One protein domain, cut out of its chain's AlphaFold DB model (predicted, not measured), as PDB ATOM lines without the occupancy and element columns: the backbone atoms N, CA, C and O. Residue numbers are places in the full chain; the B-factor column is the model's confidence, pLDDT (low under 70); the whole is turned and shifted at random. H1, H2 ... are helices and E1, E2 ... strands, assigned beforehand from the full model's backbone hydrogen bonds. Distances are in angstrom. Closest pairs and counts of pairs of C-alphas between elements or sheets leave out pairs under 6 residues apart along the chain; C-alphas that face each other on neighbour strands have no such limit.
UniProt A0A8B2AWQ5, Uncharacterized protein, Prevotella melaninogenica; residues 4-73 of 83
ATOM      1  N   VAL A   4      17.243 -35.623  -2.072       89.00
ATOM      2  CA  VAL A   4      17.717 -36.006  -3.415       89.00
ATOM      3  C   VAL A   4      16.791 -35.549  -4.532       89.00
ATOM      4  O   VAL A   4      17.238 -35.372  -5.663       89.00
ATOM      5  N   LEU A   5      15.515 -35.344  -4.210       89.38
ATOM      6  CA  LEU A   5      14.497 -34.873  -5.132       89.38
ATOM      7  C   LEU A   5      13.627 -33.856  -4.410       89.38
ATOM      8  O   LEU A   5      13.164 -34.122  -3.302       89.38
ATOM      9  N   ASP A   6      13.401 -32.723  -5.052       90.88
ATOM     10  CA  ASP A   6      12.479 -31.695  -4.598       90.88
ATOM     11  C   ASP A   6      11.578 -31.314  -5.771       90.88
ATOM     12  O   ASP A   6      12.075 -30.900  -6.815       90.88
ATOM     13  N   ILE A   7      10.270 -31.513  -5.618       91.75
ATOM     14  CA  ILE A   7       9.275 -31.179  -6.636       91.75
ATOM     15  C   ILE A   7       8.297 -30.183  -6.032       91.75
ATOM     16  O   ILE A   7       7.543 -30.525  -5.119       91.75
ATOM     17  N   SER A   8       8.273 -28.967  -6.576       93.31
ATOM     18  CA  SER A   8       7.250 -27.976  -6.244       93.31
ATOM     19  C   SER A   8       5.940 -28.335  -6.940       93.31
ATOM     20  O   SER A   8       5.905 -28.514  -8.158       93.31
ATOM     21  N   PHE A   9       4.853 -28.478  -6.188       93.00
ATOM     22  CA  PHE A   9       3.544 -28.776  -6.750       93.00
ATOM     23  C   PHE A   9       2.855 -27.492  -7.217       93.00
ATOM     24  O   PHE A   9       2.359 -26.714  -6.404       93.00
ATOM     25  N   ASP A  10       2.774 -27.283  -8.532       91.56
ATOM     26  CA  ASP A  10       2.224 -26.057  -9.126       91.56
ATOM     27  C   ASP A  10       0.864 -26.258  -9.823       91.56
ATOM     28  O   ASP A  10       0.252 -25.305 -10.304       91.56
ATOM     29  N   GLY A  11       0.370 -27.500  -9.867       89.25
ATOM     30  CA  GLY A  11      -0.913 -27.860 -10.474       89.25
ATOM     31  C   GLY A  11      -0.864 -28.085 -11.982       89.25
ATOM     32  O   GLY A  11      -1.818 -28.633 -12.532       89.25
ATOM     33  N   ARG A  12       0.234 -27.727 -12.651       91.69
ATOM     34  CA  ARG A  12       0.493 -28.066 -14.058       91.69
ATOM     35  C   ARG A  12       1.233 -29.397 -14.161       91.69
ATOM     36  O   ARG A  12       0.972 -30.172 -15.074       91.69
ATOM     37  N   ASN A  13       2.066 -29.710 -13.170       92.25
ATOM     38  CA  ASN A  13       2.842 -30.949 -13.067       92.25
ATOM     39  C   ASN A  13       2.093 -32.136 -12.421       92.25
ATOM     40  O   ASN A  13       2.700 -33.002 -11.788       92.25
ATOM     41  N   ILE A  14       0.764 -32.209 -12.572       91.25
ATOM     42  CA  ILE A  14      -0.058 -33.261 -11.942       91.25
ATOM     43  C   ILE A  14       0.373 -34.665 -12.380       91.25
ATOM     44  O   ILE A  14       0.445 -35.559 -11.540       91.25
ATOM     45  N   ASN A  15       0.663 -34.862 -13.669       91.12
ATOM     46  CA  ASN A  15       1.052 -36.174 -14.194       91.12
ATOM     47  C   ASN A  15       2.393 -36.637 -13.614       91.12
ATOM     48  O   ASN A  15       2.521 -37.791 -13.212       91.12
ATOM     49  N   ASP A  16       3.363 -35.728 -13.508       91.44
ATOM     50  CA  ASP A  16       4.678 -36.035 -12.941       91.44
ATOM     51  C   ASP A  16       4.559 -36.415 -11.467       91.44
ATOM     52  O   ASP A  16       5.139 -37.407 -11.028       91.44
ATOM     53  N   ILE A  17       3.732 -35.681 -10.716       92.88
ATOM     54  CA  ILE A  17       3.468 -35.983  -9.309       92.88
ATOM     55  C   ILE A  17       2.711 -37.298  -9.148       92.88
ATOM     56  O   ILE A  17       3.049 -38.089  -8.269       92.88
ATOM     57  N   TYR A  18       1.710 -37.566  -9.983       92.81
ATOM     58  CA  TYR A  18       0.943 -38.811  -9.920       92.81
ATOM     59  C   TYR A  18       1.831 -40.049 -10.112       92.81
ATOM     60  O   TYR A  18       1.602 -41.075  -9.474       92.81
ATOM     61  N   ASN A  19       2.880 -39.930 -10.929       93.06
ATOM     62  CA  ASN A  19       3.841 -41.001 -11.180       93.06
ATOM     63  C   ASN A  19       4.854 -41.216 -10.039       93.06
ATOM     64  O   ASN A  19       5.632 -42.172 -10.086       93.06
ATOM     65  N   LEU A  20       4.867 -40.369  -9.002       92.81
ATOM     66  CA  LEU A  20       5.774 -40.545  -7.870       92.81
ATOM     67  C   LEU A  20       5.374 -41.767  -7.027       92.81
ATOM     68  O   LEU A  20       4.202 -41.941  -6.684       92.81
ATOM     69  N   PRO A  21       6.340 -42.582  -6.569       92.31
ATOM     70  CA  PRO A  21       6.047 -43.820  -5.841       92.31
ATOM     71  C   PRO A  21       5.328 -43.577  -4.504       92.31
ATOM     72  O   PRO A  21       4.554 -44.427  -4.041       92.31
ATOM     73  N   CYS A  22       5.554 -42.410  -3.889       93.00
ATOM     74  CA  CYS A  22       4.906 -42.006  -2.647       93.00
ATOM     75  C   CYS A  22       3.468 -41.525  -2.833       93.00
ATOM     76  O   CYS A  22       2.769 -41.385  -1.833       93.00
ATOM     77  N   VAL A  23       3.017 -41.248  -4.057       94.50
ATOM     78  CA  VAL A  23       1.674 -40.722  -4.303       94.50
ATOM     79  C   VAL A  23       0.664 -41.863  -4.340       94.50
ATOM     80  O   VAL A  23       0.910 -42.956  -4.848       94.50
ATOM     81  N   MET A  24      -0.465 -41.622  -3.683       94.94
ATOM     82  CA  MET A  24      -1.606 -42.527  -3.618       94.94
ATOM     83  C   MET A  24      -2.716 -42.061  -4.557       94.94
ATOM     84  O   MET A  24      -3.305 -42.877  -5.255       94.94
ATOM     85  N   ALA A  25      -3.009 -40.760  -4.557       93.75
ATOM     86  CA  ALA A  25      -4.031 -40.165  -5.406       93.75
ATOM     87  C   ALA A  25      -3.791 -38.663  -5.582       93.75
ATOM     88  O   ALA A  25      -3.224 -38.011  -4.704       93.75
ATOM     89  N   VAL A  26      -4.306 -38.105  -6.675       93.06
ATOM     90  CA  VAL A  26      -4.511 -36.662  -6.834       93.06
ATOM     91  C   VAL A  26      -6.016 -36.422  -6.828       93.06
ATOM     92  O   VAL A  26      -6.752 -37.030  -7.600       93.06
ATOM     93  N   THR A  27      -6.478 -35.579  -5.913       93.69
ATOM     94  CA  THR A  27      -7.889 -35.242  -5.704       93.69
ATOM     95  C   THR A  27      -8.094 -33.732  -5.795       93.69
ATOM     96  O   THR A  27      -7.147 -32.981  -6.023       93.69
ATOM     97  N   LYS A  28      -9.329 -33.273  -5.602       91.62
ATOM     98  CA  LYS A  28      -9.638 -31.867  -5.344       91.62
ATOM     99  C   LYS A  28      -9.858 -31.659  -3.848       91.62
ATOM    100  O   LYS A  28     -10.471 -32.495  -3.187       91.62
ATOM    101  N   ASP A  29      -9.340 -30.564  -3.311       87.69
ATOM    102  CA  ASP A  29      -9.648 -30.125  -1.956       87.69
ATOM    103  C   ASP A  29     -11.056 -29.507  -1.868       87.69
ATOM    104  O   ASP A  29     -11.790 -29.426  -2.855       87.69
ATOM    105  N   ALA A  30     -11.437 -29.049  -0.673       85.50
ATOM    106  CA  ALA A  30     -12.735 -28.415  -0.437       85.50
ATOM    107  C   ALA A  30     -12.965 -27.142  -1.280       85.50
ATOM    108  O   ALA A  30     -14.109 -26.750  -1.484       85.50
ATOM    109  N   GLY A  31     -11.900 -26.506  -1.776       87.06
ATOM    110  CA  GLY A  31     -11.961 -25.343  -2.663       87.06
ATOM    111  C   GLY A  31     -11.932 -25.700  -4.150       87.06
ATOM    112  O   GLY A  31     -11.809 -24.805  -4.983       87.06
ATOM    113  N   GLY A  32     -11.994 -26.989  -4.503       89.00
ATOM    114  CA  GLY A  32     -11.909 -27.458  -5.884       89.00
ATOM    115  C   GLY A  32     -10.496 -27.417  -6.475       89.00
ATOM    116  O   GLY A  32     -10.336 -27.708  -7.664       89.00
ATOM    117  N   LYS A  33      -9.476 -27.079  -5.675       91.50
ATOM    118  CA  LYS A  33      -8.079 -27.011  -6.111       91.50
ATOM    119  C   LYS A  33      -7.435 -28.393  -6.037       91.50
ATOM    120  O   LYS A  33      -7.776 -29.173  -5.152       91.50
ATOM    121  N   PRO A  34      -6.507 -28.725  -6.944       92.62
ATOM    122  CA  PRO A  34      -5.857 -30.023  -6.920       92.62
ATOM    123  C   PRO A  34      -5.007 -30.185  -5.648       92.62
ATOM    124  O   PRO A  34      -4.307 -29.270  -5.212       92.62
ATOM    125  N   ALA A  35      -5.090 -31.368  -5.051       94.56
ATOM    126  CA  ALA A  35      -4.387 -31.771  -3.845       94.56
ATOM    127  C   ALA A  35      -3.875 -33.203  -4.005       94.56
ATOM    128  O   ALA A  35      -4.558 -34.073  -4.545       94.56
ATOM    129  N   VAL A  36      -2.671 -33.460  -3.518       94.94
ATOM    130  CA  VAL A  36      -1.975 -34.734  -3.685       94.94
ATOM    131  C   VAL A  36      -1.992 -35.459  -2.352       94.94
ATOM    132  O   VAL A  36      -1.587 -34.898  -1.334       94.94
ATOM    133  N   ILE A  37      -2.435 -36.711  -2.352       95.19
ATOM    134  CA  ILE A  37      -2.424 -37.579  -1.179       95.19
ATOM    135  C   ILE A  37      -1.254 -38.550  -1.309       95.19
ATOM    136  O   ILE A  37      -1.162 -39.304  -2.279       95.19
ATOM    137  N   LEU A  38      -0.374 -38.548  -0.313       95.12
ATOM    138  CA  LEU A  38       0.793 -39.412  -0.218       95.12
ATOM    139  C   LEU A  38       0.516 -40.620   0.690       95.12
ATOM    140  O   LEU A  38      -0.235 -40.547   1.668       95.12
ATOM    141  N   LYS A  39       1.164 -41.746   0.388       94.31
ATOM    142  CA  LYS A  39       1.100 -42.997   1.151       94.31
ATOM    143  C   LYS A  39       1.795 -42.822   2.500       94.31
ATOM    144  O   LYS A  39       3.003 -42.617   2.567       94.31
ATOM    145  N   LYS A  40       1.060 -43.036   3.596       90.31
ATOM    146  CA  LYS A  40       1.594 -42.951   4.969       90.31
ATOM    147  C   LYS A  40       2.785 -43.888   5.232       90.31
ATOM    148  O   LYS A  40       3.612 -43.598   6.083       90.31
ATOM    149  N   THR A  41       2.892 -44.994   4.495       90.38
ATOM    150  CA  THR A  41       4.013 -45.946   4.598       90.38
ATOM    151  C   THR A  41       5.328 -45.402   4.038       90.38
ATOM    152  O   THR A  41       6.389 -45.848   4.455       90.38
ATOM    153  N   HIS A  42       5.260 -44.442   3.114       86.12
ATOM    154  CA  HIS A  42       6.424 -43.849   2.448       86.12
ATOM    155  C   HIS A  42       6.707 -42.424   2.930       86.12
ATOM    156  O   HIS A  42       7.773 -41.881   2.645       86.12
ATOM    157  N   THR A  43       5.770 -41.812   3.658       89.31
ATOM    158  CA  THR A  43       5.826 -40.402   4.041       89.31
ATOM    159  C   THR A  43       5.912 -40.235   5.550       89.31
ATOM    160  O   THR A  43       5.088 -40.771   6.291       89.31
ATOM    161  N   LYS A  44       6.871 -39.432   6.014       86.25
ATOM    162  CA  LYS A  44       6.903 -38.966   7.402       86.25
ATOM    163  C   LYS A  44       6.224 -37.603   7.512       86.25
ATOM    164  O   LYS A  44       6.547 -36.672   6.783       86.25
ATOM    165  N   GLY A  45       5.292 -37.486   8.457       86.19
ATOM    166  CA  GLY A  45       4.578 -36.240   8.730       86.19
ATOM    167  C   GLY A  45       3.354 -36.045   7.837       86.19
ATOM    168  O   GLY A  45       2.468 -36.898   7.789       86.19
ATOM    169  N   ARG A  46       3.275 -34.884   7.180       90.75
ATOM    170  CA  ARG A  46       2.110 -34.461   6.394       90.75
ATOM    171  C   ARG A  46       1.977 -35.306   5.123       90.75
ATOM    172  O   ARG A  46       2.899 -35.369   4.320       90.75
ATOM    173  N   THR A  47       0.807 -35.908   4.921       94.31
ATOM    174  CA  THR A  47       0.498 -36.775   3.768       94.31
ATOM    175  C   THR A  47      -0.316 -36.079   2.678       94.31
ATOM    176  O   THR A  47      -0.769 -36.734   1.750       94.31
ATOM    177  N   ILE A  48      -0.547 -34.771   2.790       93.81
ATOM    178  CA  ILE A  48      -1.332 -34.006   1.814       93.81
ATOM    179  C   ILE A  48      -0.498 -32.832   1.324       93.81
ATOM    180  O   ILE A  48      -0.255 -31.916   2.111       93.81
ATOM    181  N   ALA A  49      -0.119 -32.826   0.048       93.81
ATOM    182  CA  ALA A  49       0.487 -31.668  -0.607       93.81
ATOM    183  C   ALA A  49      -0.578 -30.854  -1.356       93.81
ATOM    184  O   ALA A  49      -1.476 -31.402  -1.996       93.81
ATOM    185  N   ARG A  50      -0.500 -29.535  -1.231       93.69
ATOM    186  CA  ARG A  50      -1.341 -28.536  -1.895       93.69
ATOM    187  C   ARG A  50      -0.475 -27.691  -2.819       93.69
ATOM    188  O   ARG A  50       0.746 -27.759  -2.756       93.69
ATOM    189  N   LEU A  51      -1.114 -26.891  -3.662       93.12
ATOM    190  CA  LEU A  51      -0.407 -25.968  -4.546       93.12
ATOM    191  C   LEU A  51       0.577 -25.087  -3.760       93.12
ATOM    192  O   LEU A  51       0.208 -24.513  -2.736       93.12
ATOM    193  N   GLY A  52       1.813 -25.009  -4.250       90.81
ATOM    194  CA  GLY A  52       2.945 -24.333  -3.617       90.81
ATOM    195  C   GLY A  52       3.727 -25.192  -2.617       90.81
ATOM    196  O   GLY A  52       4.839 -24.818  -2.246       90.81
ATOM    197  N   ASP A  53       3.198 -26.341  -2.185       93.19
ATOM    198  CA  ASP A  53       3.961 -27.269  -1.352       93.19
ATOM    199  C   ASP A  53       5.027 -27.998  -2.183       93.19
ATOM    200  O   ASP A  53       4.854 -28.297  -3.364       93.19
ATOM    201  N   HIS A  54       6.112 -28.353  -1.515       92.94
ATOM    202  CA  HIS A  54       7.211 -29.145  -2.030       92.94
ATOM    203  C   HIS A  54       7.092 -30.587  -1.547       92.94
ATOM    204  O   HIS A  54       6.909 -30.853  -0.355       92.94
ATOM    205  N   ILE A  55       7.206 -31.528  -2.478       93.62
ATOM    206  CA  ILE A  55       7.267 -32.960  -2.207       93.62
ATOM    207  C   ILE A  55       8.732 -33.374  -2.314       93.62
ATOM    208  O   ILE A  55       9.285 -33.457  -3.410       93.62
ATOM    209  N   CYS A  56       9.364 -33.629  -1.169       91.94
ATOM    210  CA  CYS A  56      10.788 -33.931  -1.105       91.94
ATOM    211  C   CYS A  56      11.033 -35.418  -0.825       91.94
ATOM    212  O   CYS A  56      10.422 -35.991   0.082       91.94
ATOM    213  N   GLN A  57      11.974 -36.020  -1.552       92.69
ATOM    214  CA  GLN A  57      12.496 -37.360  -1.280       92.69
ATOM    215  C   GLN A  57      13.854 -37.270  -0.587       92.69
ATOM    216  O   GLN A  57      14.758 -36.568  -1.043       92.69
ATOM    217  N   TYR A  58      14.024 -38.036   0.483       90.62
ATOM    218  CA  TYR A  58      15.296 -38.205   1.176       90.62
ATOM    219  C   TYR A  58      16.100 -39.377   0.614       90.62
ATOM    220  O   TYR A  58      15.530 -40.335   0.097       90.62
ATOM    221  N   GLU A  59      17.423 -39.362   0.814       89.31
ATOM    222  CA  GLU A  59      18.305 -40.505   0.494       89.31
ATOM    223  C   GLU A  59      17.853 -41.825   1.144       89.31
ATOM    224  O   GLU A  59      18.125 -42.899   0.623       89.31
ATOM    225  N   SER A  60      17.115 -41.761   2.257       88.56
ATOM    226  CA  SER A  60      16.531 -42.935   2.916       88.56
ATOM    227  C   SER A  60      15.351 -43.564   2.163       88.56
ATOM    228  O   SER A  60      14.805 -44.561   2.627       88.56
ATOM    229  N   GLY A  61      14.900 -42.967   1.056       89.25
ATOM    230  CA  GLY A  61      13.701 -43.373   0.320       89.25
ATOM    231  C   GLY A  61      12.388 -42.859   0.922       89.25
ATOM    232  O   GLY A  61      11.332 -43.041   0.317       89.25
ATOM    233  N   LEU A  62      12.443 -42.195   2.083       92.06
ATOM    234  CA  LEU A  62      11.288 -41.553   2.708       92.06
ATOM    235  C   LEU A  62      10.960 -40.218   2.044       92.06
ATOM    236  O   LEU A  62      11.836 -39.513   1.547       92.06
ATOM    237  N   TRP A  63       9.687 -39.857   2.118       93.69
ATOM    238  CA  TRP A  63       9.140 -38.640   1.539       93.69
ATOM    239  C   TRP A  63       8.588 -37.723   2.620       93.69
ATOM    240  O   TRP A  63       8.143 -38.182   3.677       93.69
ATOM    241  N   GLN A  64       8.579 -36.424   2.350       93.00
ATOM    242  CA  GLN A  64       7.963 -35.441   3.231       93.00
ATOM    243  C   GLN A  64       7.446 -34.250   2.430       93.00
ATOM    244  O   GLN A  64       8.027 -33.863   1.419       93.00
ATOM    245  N   VAL A  65       6.333 -33.687   2.899       93.06
ATOM    246  CA  VAL A  65       5.729 -32.485   2.327       93.06
ATOM    247  C   VAL A  65       6.161 -31.270   3.134       93.06
ATOM    248  O   VAL A  65       6.018 -31.258   4.362       93.06
ATOM    249  N   TYR A  66       6.624 -30.240   2.438       91.31
ATOM    250  CA  TYR A  66       7.031 -28.961   3.005       91.31
ATOM    251  C   TYR A  66       6.254 -27.816   2.368       91.31
ATOM    252  O   TYR A  66       5.989 -27.842   1.175       91.31
ATOM    253  N   GLY A  67       5.901 -26.798   3.152       89.25
ATOM    254  CA  GLY A  67       5.501 -25.515   2.568       89.25
ATOM    255  C   GLY A  67       6.719 -24.820   1.955       89.25
ATOM    256  O   GLY A  67       7.846 -25.115   2.359       89.25
ATOM    257  N   SER A  68       6.505 -23.889   1.026       81.88
ATOM    258  CA  SER A  68       7.578 -23.231   0.262       81.88
ATOM    259  C   SER A  68       8.679 -22.644   1.164       81.88
ATOM    260  O   SER A  68       9.844 -22.994   1.019       81.88
ATOM    261  N   GLU A  69       8.312 -21.892   2.209       79.88
ATOM    262  CA  GLU A  69       9.283 -21.302   3.153       79.88
ATOM    263  C   GLU A  69      10.112 -22.336   3.931       79.88
ATOM    264  O   GLU A  69      11.244 -22.073   4.346       79.88
ATOM    265  N   ALA A  70       9.525 -23.503   4.203       79.12
ATOM    266  CA  ALA A  70      10.222 -24.582   4.885       79.12
ATOM    267  C   ALA A  70      11.137 -25.327   3.913       79.12
ATOM    268  O   ALA A  70      12.232 -25.713   4.312       79.12
ATOM    269  N   ALA A  71      10.711 -25.491   2.658       76.00
ATOM    270  CA  ALA A  71      11.482 -26.146   1.611       76.00
ATOM    271  C   ALA A  71      12.797 -25.411   1.322       76.00
ATOM    272  O   ALA A  71      13.834 -26.058   1.179       76.00
ATOM    273  N   ASP A  72      12.783 -24.076   1.331       74.75
ATOM    274  CA  ASP A  72      13.975 -23.241   1.114       74.75
ATOM    275  C   ASP A  72      15.049 -23.408   2.195       74.75
ATOM    276  O   ASP A  72      16.231 -23.166   1.961       74.75
ATOM    277  N   LYS A  73      14.657 -23.864   3.390       75.25
ATOM    278  CA  LYS A  73      15.566 -24.080   4.526       75.25
ATOM    279  C   LYS A  73      16.135 -25.497   4.580       75.25
ATOM    280  O   LYS A  73      16.927 -25.807   5.472       75.25
TER     281      LYS A  73
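What this domain is: This is residues 4 to 73 of the 83 residues of an uncharacterized protein of Prevotella melaninogenica (UniProt A0A8B2AWQ5). Two small antiparallel sheets, E1 E5 E6 and E2 E3 E4, make a V; they come nearest where E4 and E6 meet, E1 and E2 are the far edges, and the short helix H1 sits at the open side, over E2. The second short helix, H2, packs over the other sheet at E5, at the end of the printed part. The printed part has 70 residues with six named strands and two named helices, in the order E1 H1 E2 E3 E4 E5 E6 H2, and its class is mixed, helices and strands. It is compact, with a radius of gyration of the C-alphas of 11.0 A, and rounded, with spans of 33 by 25 by 20 A.

How they stand to each other: Begin with the sheet of E2, residues 23 to 28, E3, residues 34 to 38, and E4, residues 48 to 50, a meander, each strand the antiparallel neighbour of the one before. Look in the hairpin E2 and E3 for N 27 and O 35, 2.8 A apart, and in the hairpin E3 and E4 for N 36 and O 49, also 2.8 A. H1, residues 14 to 18, is on this sheet over E2 at a height of 8.2 A; the closest C-alphas of the two are those of Tyr 18 and Val 26, 6.6 A apart. From E4 go to E6, residues 63 to 66, where the closest C-alphas of the two strands, those of Ala 49 and Val 65, are 6.1 A apart. E6 is an edge strand of the other sheet and forms a hairpin with the inner strand E5, residues 54 to 58, where N 54 and O 66 are 2.7 A apart. On the other side of E5 is E1, residues 4 to 8, antiparallel to it at 171 degrees, with N 55 and O 7 at 2.8 A. E1 and E2 are apart. H2, residues 68 to 71, is on this sheet at a height of 8.4 A, only just over E5, with 3 of its 4 C-alphas there. In H1 every O i to N i+4 pair is within hydrogen-bond range, while H2 is too short for such a pair.

Where its parts are: Find C-alpha 4 at (17.717, -36.006, -3.415); from there E1 runs 13.5 A to C-alpha 8. E2 covers 14.4 A, E3 13.3 A, E5 12.6 A and E6 10.0 A. E4 begins at C-alpha 48, (-1.332, -34.006, 1.814), and H2 ends at C-alpha 71, (11.482, -26.146, 1.611).

The domain as a whole: The C-alphas farthest apart, those of Gly 31 and Glu 59, are 34.0 A from each other. The link E3 to E4, 9 residues, is short, and the other links are tight. The printed part has no cut. Its mean pLDDT is 90.5, that of H2 is 79, and no printed residue is under 70.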